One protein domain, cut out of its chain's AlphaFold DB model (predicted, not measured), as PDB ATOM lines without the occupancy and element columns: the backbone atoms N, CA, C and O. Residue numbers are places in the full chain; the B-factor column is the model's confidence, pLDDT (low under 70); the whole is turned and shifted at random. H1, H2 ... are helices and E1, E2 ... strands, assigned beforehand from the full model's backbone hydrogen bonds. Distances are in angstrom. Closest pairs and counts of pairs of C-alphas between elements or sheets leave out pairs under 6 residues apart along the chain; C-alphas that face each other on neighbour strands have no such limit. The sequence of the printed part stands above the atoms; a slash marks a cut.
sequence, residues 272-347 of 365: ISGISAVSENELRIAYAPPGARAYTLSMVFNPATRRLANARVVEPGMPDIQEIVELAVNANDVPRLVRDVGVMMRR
ATOM      1  N   ILE A 272     131.890 129.408 135.326       81.00
ATOM      2  CA  ILE A 272     132.499 128.392 134.466       81.00
ATOM      3  C   ILE A 272     132.971 129.090 133.191       81.00
ATOM      4  O   ILE A 272     132.154 129.539 132.389       81.00
ATOM      5  N   SER A 273     134.283 129.166 132.982       78.19
ATOM      6  CA  SER A 273     134.854 129.718 131.748       78.19
ATOM      7  C   SER A 273     134.825 128.711 130.599       78.19
ATOM      8  O   SER A 273     134.804 129.097 129.432       78.19
ATOM      9  N   GLY A 274     134.782 127.417 130.915       79.62
ATOM     10  CA  GLY A 274     134.698 126.363 129.917       79.62
ATOM     11  C   GLY A 274     134.579 124.976 130.531       79.62
ATOM     12  O   GLY A 274     135.058 124.712 131.634       79.62
ATOM     13  N   ILE A 275     133.938 124.083 129.785       81.31
ATOM     14  CA  ILE A 275     133.857 122.654 130.084       81.31
ATOM     15  C   ILE A 275     134.571 121.944 128.939       81.31
ATOM     16  O   ILE A 275     134.212 122.131 127.779       81.31
ATOM     17  N   SER A 276     135.594 121.158 129.253       80.62
ATOM     18  CA  SER A 276     136.354 120.385 128.276       80.62
ATOM     19  C   SER A 276     136.438 118.937 128.738       80.62
ATOM     20  O   SER A 276     136.900 118.651 129.842       80.62
ATOM     21  N   ALA A 277     135.977 118.013 127.900       81.06
ATOM     22  CA  ALA A 277     136.255 116.594 128.073       81.06
ATOM     23  C   ALA A 277     137.617 116.307 127.428       81.06
ATOM     24  O   ALA A 277     137.747 116.364 126.208       81.06
ATOM     25  N   VAL A 278     138.644 116.074 128.245       76.00
ATOM     26  CA  VAL A 278     140.028 115.865 127.772       76.00
ATOM     27  C   VAL A 278     140.260 114.408 127.357       76.00
ATOM     28  O   VAL A 278     141.122 114.121 126.531       76.00
ATOM     29  N   SER A 279     139.462 113.490 127.898       78.50
ATOM     30  CA  SER A 279     139.416 112.067 127.556       78.50
ATOM     31  C   SER A 279     137.993 111.551 127.798       78.50
ATOM     32  O   SER A 279     137.214 112.215 128.484       78.50
ATOM     33  N   GLU A 280     137.653 110.355 127.310       75.50
ATOM     34  CA  GLU A 280     136.365 109.692 127.592       75.50
ATOM     35  C   GLU A 280     136.070 109.573 129.100       75.50
ATOM     36  O   GLU A 280     134.911 109.557 129.507       75.50
ATOM     37  N   ASN A 281     137.118 109.558 129.929       81.06
ATOM     38  CA  ASN A 281     137.025 109.384 131.378       81.06
ATOM     39  C   ASN A 281     137.427 110.630 132.184       81.06
ATOM     40  O   ASN A 281     137.455 110.561 133.411       81.06
ATOM     41  N   GLU A 282     137.764 111.756 131.544       80.88
ATOM     42  CA  GLU A 282     138.260 112.954 132.238       80.88
ATOM     43  C   GLU A 282     137.502 114.211 131.802       80.88
ATOM     44  O   GLU A 282     137.624 114.677 130.665       80.88
ATOM     45  N   LEU A 283     136.763 114.797 132.745       84.38
ATOM     46  CA  LEU A 283     136.073 116.068 132.572       84.38
ATOM     47  C   LEU A 283     136.829 117.167 133.313       84.38
ATOM     48  O   LEU A 283     136.979 117.119 134.534       84.38
ATOM     49  N   ARG A 284     137.266 118.187 132.581       84.19
ATOM     50  CA  ARG A 284     137.867 119.392 133.146       84.19
ATOM     51  C   ARG A 284     136.882 120.538 133.059       84.19
ATOM     52  O   ARG A 284     136.442 120.917 131.976       84.19
ATOM     53  N   ILE A 285     136.557 121.101 134.212       84.31
ATOM     54  CA  ILE A 285     135.771 122.324 134.288       84.31
ATOM     55  C   ILE A 285     136.707 123.433 134.743       84.31
ATOM     56  O   ILE A 285     137.275 123.374 135.837       84.31
ATOM     57  N   ALA A 286     136.892 124.413 133.867       82.19
ATOM     58  CA  ALA A 286     137.637 125.618 134.166       82.19
ATOM     59  C   ALA A 286     136.685 126.615 134.830       82.19
ATOM     60  O   ALA A 286     135.656 126.991 134.261       82.19
ATOM     61  N   TYR A 287     137.027 127.018 136.046       81.81
ATOM     62  CA  TYR A 287     136.299 128.019 136.806       81.81
ATOM     63  C   TYR A 287     137.116 129.313 136.837       81.81
ATOM     64  O   TYR A 287     138.296 129.309 137.179       81.81
ATOM     65  N   ALA A 288     136.470 130.426 136.509       77.62
ATOM     66  CA  ALA A 288     136.961 131.790 136.664       77.62
ATOM     67  C   ALA A 288     135.912 132.625 137.432       77.62
ATOM     68  O   ALA A 288     135.261 133.499 136.854       77.62
ATOM     69  N   PRO A 289     135.667 132.324 138.719       73.62
ATOM     70  CA  PRO A 289     134.704 133.066 139.522       73.62
ATOM     71  C   PRO A 289     135.188 134.509 139.775       73.62
ATOM     72  O   PRO A 289     136.369 134.718 140.058       73.62
ATOM     73  N   PRO A 290     134.297 135.518 139.745       65.44
ATOM     74  CA  PRO A 290     134.674 136.892 140.066       65.44
ATOM     75  C   PRO A 290     135.119 136.996 141.536       65.44
ATOM     76  O   PRO A 290     134.370 136.638 142.443       65.44
ATOM     77  N   GLY A 291     136.348 137.471 141.773       68.19
ATOM     78  CA  GLY A 291     136.911 137.679 143.118       68.19
ATOM     79  C   GLY A 291     137.663 136.487 143.733       68.19
ATOM     80  O   GLY A 291     138.134 136.589 144.865       68.19
ATOM     81  N   ALA A 292     137.822 135.376 143.006       67.44
ATOM     82  CA  ALA A 292     138.682 134.259 143.403       67.44
ATOM     83  C   ALA A 292     139.656 133.886 142.274       67.44
ATOM     84  O   ALA A 292     139.455 134.241 141.113       67.44
ATOM     85  N   ARG A 293     140.750 133.201 142.625       70.25
ATOM     86  CA  ARG A 293     141.728 132.722 141.643       70.25
ATOM     87  C   ARG A 293     141.059 131.691 140.733       70.25
ATOM     88  O   ARG A 293     140.301 130.848 141.214       70.25
ATOM     89  N   ALA A 294     141.325 131.782 139.432       76.81
ATOM     90  CA  ALA A 294     140.875 130.772 138.486       76.81
ATOM     91  C   ALA A 294     141.412 129.399 138.910       76.81
ATOM     92  O   ALA A 294     142.500 129.306 139.470       76.81
ATOM     93  N   TYR A 295     140.621 128.352 138.710       78.75
ATOM     94  CA  TYR A 295     141.046 126.995 139.015       78.75
ATOM     95  C   TYR A 295     140.397 126.013 138.054       78.75
ATOM     96  O   TYR A 295     139.267 126.196 137.600       78.75
ATOM     97  N   THR A 296     141.110 124.931 137.759       83.00
ATOM     98  CA  THR A 296     140.578 123.847 136.932       83.00
ATOM     99  C   THR A 296     140.317 122.631 137.801       83.00
ATOM    100  O   THR A 296     141.252 122.052 138.358       83.00
ATOM    101  N   LEU A 297     139.045 122.240 137.898       82.31
ATOM    102  CA  LEU A 297     138.636 120.994 138.534       82.31
ATOM    103  C   LEU A 297     138.661 119.887 137.482       82.31
ATOM    104  O   LEU A 297     137.872 119.888 136.538       82.31
ATOM    105  N   SER A 298     139.580 118.948 137.653       85.56
ATOM    106  CA  SER A 298     139.697 117.738 136.852       85.56
ATOM    107  C   SER A 298     138.985 116.606 137.574       85.56
ATOM    108  O   SER A 298     139.430 116.179 138.635       85.56
ATOM    109  N   MET A 299     137.911 116.098 136.989       84.38
ATOM    110  CA  MET A 299     137.153 114.961 137.499       84.38
ATOM    111  C   MET A 299     137.425 113.749 136.620       84.38
ATOM    112  O   MET A 299     137.281 113.811 135.401       84.38
ATOM    113  N   VAL A 300     137.832 112.660 137.253       85.81
ATOM    114  CA  VAL A 300     138.109 111.381 136.613       85.81
ATOM    115  C   VAL A 300     136.966 110.438 136.945       85.81
ATOM    116  O   VAL A 300     136.632 110.241 138.113       85.81
ATOM    117  N   PHE A 301     136.374 109.847 135.920       85.31
ATOM    118  CA  PHE A 301     135.292 108.882 136.032       85.31
ATOM    119  C   PHE A 301     135.812 107.480 135.734       85.31
ATOM    120  O   PHE A 301     136.706 107.290 134.913       85.31
ATOM    121  N   ASN A 302     135.257 106.478 136.409       81.62
ATOM    122  CA  ASN A 302     135.563 105.089 136.102       81.62
ATOM    123  C   ASN A 302     134.829 104.688 134.801       81.62
ATOM    124  O   ASN A 302     133.598 104.772 134.778       81.62
ATOM    125  N   PRO A 303     135.527 104.213 133.751       77.56
ATOM    126  CA  PRO A 303     134.909 103.870 132.464       77.56
ATOM    127  C   PRO A 303     133.826 102.787 132.563       77.56
ATOM    128  O   PRO A 303     132.851 102.822 131.815       77.56
ATOM    129  N   ALA A 304     133.967 101.830 133.488       77.44
ATOM    130  CA  ALA A 304     133.049 100.698 133.604       77.44
ATOM    131  C   ALA A 304     131.774 101.047 134.384       77.44
ATOM    132  O   ALA A 304     130.682 100.611 134.028       77.44
ATOM    133  N   THR A 305     131.897 101.840 135.451       79.06
ATOM    134  CA  THR A 305     130.770 102.163 136.347       79.06
ATOM    135  C   THR A 305     130.184 103.549 136.103       79.06
ATOM    136  O   THR A 305     129.128 103.863 136.653       79.06
ATOM    137  N   ARG A 306     130.863 104.389 135.305       77.88
ATOM    138  CA  ARG A 306     130.555 105.813 135.066       77.88
ATOM    139  C   ARG A 306     130.422 106.644 136.346       77.88
ATOM    140  O   ARG A 306     129.844 107.727 136.335       77.88
ATOM    141  N   ARG A 307     130.947 106.136 137.462       83.38
ATOM    142  CA  ARG A 307     130.977 106.831 138.749       83.38
ATOM    143  C   ARG A 307     132.215 107.703 138.849       83.38
ATOM    144  O   ARG A 307     133.238 107.395 138.233       83.38
ATOM    145  N   LEU A 308     132.119 108.774 139.630       82.19
ATOM    146  CA  LEU A 308     133.269 109.611 139.951       82.19
ATOM    147  C   LEU A 308     134.317 108.740 140.656       82.19
ATOM    148  O   LEU A 308     134.052 108.189 141.719       82.19
ATOM    149  N   ALA A 309     135.482 108.583 140.038       82.44
ATOM    150  CA  ALA A 309     136.590 107.811 140.586       82.44
ATOM    151  C   ALA A 309     137.515 108.696 141.423       82.44
ATOM    152  O   ALA A 309     138.004 108.270 142.464       82.44
ATOM    153  N   ASN A 310     137.772 109.921 140.957       81.81
ATOM    154  CA  ASN A 310     138.624 110.881 141.648       81.81
ATOM    155  C   ASN A 310     138.349 112.305 141.143       81.81
ATOM    156  O   ASN A 310     137.855 112.493 140.031       81.81
ATOM    157  N   ALA A 311     138.716 113.317 141.919       82.25
ATOM    158  CA  ALA A 311     138.773 114.693 141.465       82.25
ATOM    159  C   ALA A 311     140.021 115.389 142.011       82.25
ATOM    160  O   ALA A 311     140.440 115.166 143.140       82.25
ATOM    161  N   ARG A 312     140.629 116.244 141.195       81.75
ATOM    162  CA  ARG A 312     141.809 117.023 141.575       81.75
ATOM    163  C   ARG A 312     141.723 118.432 141.024       81.75
ATOM    164  O   ARG A 312     141.184 118.654 139.940       81.75
ATOM    165  N   VAL A 313     142.309 119.377 141.745       81.31
ATOM    166  CA  VAL A 313     142.518 120.738 141.249       81.31
ATOM    167  C   VAL A 313     143.906 120.789 140.618       81.31
ATOM    168  O   VAL A 313     144.880 120.366 141.230       81.31
ATOM    169  N   VAL A 314     143.986 121.229 139.362       75.38
ATOM    170  CA  VAL A 314     145.198 121.097 138.525       75.38
ATOM    171  C   VAL A 314     146.222 122.229 138.764       75.38
ATOM    172  O   VAL A 314     147.314 122.191 138.207       75.38
ATOM    173  N   GLU A 315     145.932 123.216 139.621       72.50
ATOM    174  CA  GLU A 315     146.841 124.347 139.885       72.50
ATOM    175  C   GLU A 315     147.734 124.171 141.136       72.50
ATOM    176  O   GLU A 315     147.234 123.781 142.194       72.50
ATOM    177  N   PRO A 316     149.043 124.501 141.055       58.28
ATOM    178  CA  PRO A 316     149.980 124.387 142.175       58.28
ATOM    179  C   PRO A 316     149.747 125.467 143.247       58.28
ATOM    180  O   PRO A 316     149.634 126.653 142.933       58.28
ATOM    181  N   GLY A 317     149.728 125.057 144.522       60.94
ATOM    182  CA  GLY A 317     149.532 125.942 145.686       60.94
ATOM    183  C   GLY A 317     148.104 125.983 146.245       60.94
ATOM    184  O   GLY A 317     147.799 126.853 147.059       60.94
ATOM    185  N   MET A 318     147.236 125.067 145.813       64.06
ATOM    186  CA  MET A 318     145.854 124.957 146.282       64.06
ATOM    187  C   MET A 318     145.719 124.065 147.525       64.06
ATOM    188  O   MET A 318     146.514 123.138 147.697       64.06
ATOM    189  N   PRO A 319     144.721 124.329 148.387       66.19
ATOM    190  CA  PRO A 319     144.491 123.530 149.580       66.19
ATOM    191  C   PRO A 319     144.047 122.111 149.209       66.19
ATOM    192  O   PRO A 319     143.388 121.902 148.188       66.19
ATOM    193  N   ASP A 320     144.425 121.146 150.046       73.06
ATOM    194  CA  ASP A 320     144.102 119.740 149.828       73.06
ATOM    195  C   ASP A 320     142.582 119.517 149.879       73.06
ATOM    196  O   ASP A 320     141.919 119.894 150.846       73.06
ATOM    197  N   ILE A 321     142.026 118.948 148.806       77.38
ATOM    198  CA  ILE A 321     140.586 118.685 148.653       77.38
ATOM    199  C   ILE A 321     140.227 117.211 148.878       77.38
ATOM    200  O   ILE A 321     139.070 116.846 148.664       77.38
ATOM    201  N   GLN A 322     141.184 116.369 149.293       77.81
ATOM    202  CA  GLN A 322     140.996 114.918 149.421       77.81
ATOM    203  C   GLN A 322     139.766 114.531 150.252       77.81
ATOM    204  O   GLN A 322     138.963 113.734 149.778       77.81
ATOM    205  N   GLU A 323     139.523 115.163 151.405       77.00
ATOM    206  CA  GLU A 323     138.345 114.857 152.240       77.00
ATOM    207  C   GLU A 323     137.007 115.121 151.516       77.00
ATOM    208  O   GLU A 323     136.055 114.343 151.620       77.00
ATOM    209  N   ILE A 324     136.927 116.209 150.738       80.62
ATOM    210  CA  ILE A 324     135.723 116.571 149.971       80.62
ATOM    211  C   ILE A 324     135.536 115.592 148.807       80.62
ATOM    212  O   ILE A 324     134.408 115.205 148.487       80.62
ATOM    213  N   VAL A 325     136.640 115.174 148.182       81.38
ATOM    214  CA  VAL A 325     136.633 114.207 147.082       81.38
ATOM    215  C   VAL A 325     136.205 112.831 147.570       81.38
ATOM    216  O   VAL A 325     135.323 112.245 146.952       81.38
ATOM    217  N   GLU A 326     136.739 112.333 148.684       79.69
ATOM    218  CA  GLU A 326     136.349 111.038 149.255       79.69
ATOM    219  C   GLU A 326     134.858 111.002 149.609       79.69
ATOM    220  O   GLU A 326     134.153 110.046 149.269       79.69
ATOM    221  N   LEU A 327     134.336 112.075 150.212       82.56
ATOM    222  CA  LEU A 327     132.913 112.182 150.532       82.56
ATOM    223  C   LEU A 327     132.034 112.194 149.270       82.56
ATOM    224  O   LEU A 327     130.980 111.552 149.237       82.56
ATOM    225  N   ALA A 328     132.469 112.895 148.221       79.62
ATOM    226  CA  ALA A 328     131.751 112.966 146.954       79.62
ATOM    227  C   ALA A 328     131.846 111.676 146.123       79.62
ATOM    228  O   ALA A 328     130.874 111.319 145.460       79.62
ATOM    229  N   VAL A 329     132.975 110.963 146.176       83.50
ATOM    230  CA  VAL A 329     133.169 109.650 145.538       83.50
ATOM    231  C   VAL A 329     132.270 108.608 146.207       83.50
ATOM    232  O   VAL A 329     131.570 107.873 145.509       83.50
ATOM    233  N   ASN A 330     132.189 108.607 147.542       81.75
ATOM    234  CA  ASN A 330     131.307 107.705 148.292       81.75
ATOM    235  C   ASN A 330     129.819 107.948 147.990       81.75
ATOM    236  O   ASN A 330     129.057 106.994 147.822       81.75
ATOM    237  N   ALA A 331     129.399 109.214 147.883       81.31
ATOM    238  CA  ALA A 331     128.019 109.578 147.549       81.31
ATOM    239  C   ALA A 331     127.715 109.560 146.035       81.31
ATOM    240  O   ALA A 331     126.549 109.625 145.647       81.31
ATOM    241  N   ASN A 332     128.744 109.480 145.182       82.00
ATOM    242  CA  ASN A 332     128.680 109.695 143.733       82.00
ATOM    243  C   ASN A 332     127.925 110.988 143.338       82.00
ATOM    244  O   ASN A 332     127.158 111.009 142.373       82.00
ATOM    245  N   ASP A 333     128.139 112.065 144.096       82.62
ATOM    246  CA  ASP A 333     127.444 113.348 143.945       82.62
ATOM    247  C   ASP A 333     128.401 114.416 143.389       82.62
ATOM    248  O   ASP A 333     129.096 115.135 144.113       82.62
ATOM    249  N   VAL A 334     128.454 114.489 142.057       79.69
ATOM    250  CA  VAL A 334     129.295 115.442 141.319       79.69
ATOM    251  C   VAL A 334     128.853 116.902 141.526       79.69
ATOM    252  O   VAL A 334     129.720 117.750 141.748       79.69
ATOM    253  N   PRO A 335     127.547 117.249 141.501       79.38
ATOM    254  CA  PRO A 335     127.105 118.610 141.811       79.38
ATOM    255  C   PRO A 335     127.535 119.086 143.200       79.38
ATOM    256  O   PRO A 335     127.969 120.233 143.355       79.38
ATOM    257  N   ARG A 336     127.463 118.209 144.208       80.44
ATOM    258  CA  ARG A 336     127.940 118.518 145.558       80.44
ATOM    259  C   ARG A 336     129.443 118.761 145.588       80.44
ATOM    260  O   ARG A 336     129.852 119.766 146.162       80.44
ATOM    261  N   LEU A 337     130.242 117.924 144.921       81.62
ATOM    262  CA  LEU A 337     131.687 118.146 144.785       81.62
ATOM    263  C   LEU A 337     131.992 119.535 144.212       81.62
ATOM    264  O   LEU A 337     132.779 120.286 144.782       81.62
ATOM    265  N   VAL A 338     131.351 119.890 143.096       80.44
ATOM    266  CA  VAL A 338     131.551 121.182 142.424       80.44
ATOM    267  C   VAL A 338     131.207 122.350 143.348       80.44
ATOM    268  O   VAL A 338     131.959 123.325 143.430       80.44
ATOM    269  N   ARG A 339     130.085 122.256 144.067       78.81
ATOM    270  CA  ARG A 339     129.649 123.293 145.004       78.81
ATOM    271  C   ARG A 339     130.606 123.420 146.183       78.81
ATOM    272  O   ARG A 339     130.985 124.538 146.525       78.81
ATOM    273  N   ASP A 340     130.980 122.304 146.795       78.25
ATOM    274  CA  ASP A 340     131.770 122.279 148.022       78.25
ATOM    275  C   ASP A 340     133.217 122.742 147.733       78.25
ATOM    276  O   ASP A 340     133.729 123.614 148.439       78.25
ATOM    277  N   VAL A 341     133.813 122.316 146.607       76.44
ATOM    278  CA  VAL A 341     135.091 122.861 146.099       76.44
ATOM    279  C   VAL A 341     134.958 124.349 145.764       76.44
ATOM    280  O   VAL A 341     135.803 125.149 146.161       76.44
ATOM    281  N   GLY A 342     133.875 124.772 145.106       73.62
ATOM    282  CA  GLY A 342     133.647 126.187 144.797       73.62
ATOM    283  C   GLY A 342     133.476 127.076 146.036       73.62
ATOM    284  O   GLY A 342     133.885 128.236 146.034       73.62
ATOM    285  N   VAL A 343     132.887 126.567 147.121       75.31
ATOM    286  CA  VAL A 343     132.807 127.278 148.410       75.31
ATOM    287  C   VAL A 343     134.178 127.343 149.081       75.31
ATOM    288  O   VAL A 343     134.548 128.404 149.580       75.31
ATOM    289  N   MET A 344     134.949 126.256 149.058       72.94
ATOM    290  CA  MET A 344     136.298 126.221 149.617       72.94
ATOM    291  C   MET A 344     137.234 127.213 148.913       72.94
ATOM    292  O   MET A 344     137.883 128.017 149.582       72.94
ATOM    293  N   MET A 345     137.224 127.242 147.577       73.75
ATOM    294  CA  MET A 345     138.050 128.163 146.788       73.75
ATOM    295  C   MET A 345     137.656 129.631 146.981       73.75
ATOM    296  O   MET A 345     138.510 130.513 146.923       73.75
ATOM    297  N   ARG A 346     136.382 129.907 147.293       70.50
ATOM    298  CA  ARG A 346     135.934 131.251 147.693       70.50
ATOM    299  C   ARG A 346     136.337 131.623 149.125       70.50
ATOM    300  O   ARG A 346     136.576 132.795 149.382       70.50
ATOM    301  N   ARG A 347     136.424 130.662 150.053       66.75
ATOM    302  CA  ARG A 347     136.784 130.904 151.468       66.75
ATOM    303  C   ARG A 347     138.294 131.006 151.712       66.75
ATOM    304  O   ARG A 347     138.702 131.779 152.572       66.75
TER     305      ARG A 347
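What this domain is: This is residues 272 to 347 of the 365 residues of an uncharacterized protein of Botryobasidium botryosum FD-172 SS1 (UniProt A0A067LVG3). A twisted sheet of four strands forms a wall, and a helical hairpin, H1 and H2, covers one face of it toward the E3 and E4 side, with both helices running along the strands. The strands follow each other as a meander, each the antiparallel neighbour of the one before, in the order E1 E2 E3 E4. The printed part has 76 residues, with four named strands followed by two named helices; the class is mixed, helices and strands, in two layers, helices on one face of a sheet. It is compact, with a radius of gyration of the C-alphas of 11.9 A, and elongated, spanning 38 by 24 by 21 A.

Where its parts are: E1, residues 272 to 279, begins at C-alpha 272 (132.499, 128.392, 134.466) and is 19.0 A long. E2 is residues 282 to 287, 15.9 A; E3 is residues 295 to 301, 19.2 A; E4 is residues 308 to 313, 14.5 A. H1, residues 322 to 331, measures 14.2 A. H2, residues 334 to 347, measures 20.0 A and ends at C-alpha 347 (136.784, 130.904, 151.468).

How they stand to each other: E1 and E2 form a hairpin, with N 276 and O 284 2.9 A apart, within hydrogen-bond range. In the hairpin of E2 and E3, N 285 and O 297 are within range at 2.9 A, and in that of E3 and E4, N 298 and O 312 at 2.8 A. Edge strands E1 and E4 are apart. H1 is on the sheet at a height of 6.7 A, only just over E4, with 3 of its C-alphas falling on it; the closest C-alphas, of Leu 308 and Val 329, are 5.6 A apart. H2, on the same face, lies over E3 at a height of 9.8 A. H1 and H2 touch, the closest C-alphas being those of Ala 328 and Leu 337, 5.6 A apart, at a shallow tilt of 24 degrees, opposite ways. In H1 and H2 every O i to N i+4 pair is within hydrogen-bond range.

The domain as a whole: The two farthest C-alphas, of Gly 291 and Ala 304, are 38.4 A apart. The printed part has no cut, and no link is long. Mean pLDDT of the printed part is 78.0; residues 290 to 292, 316 to 319 and 347 are under 70.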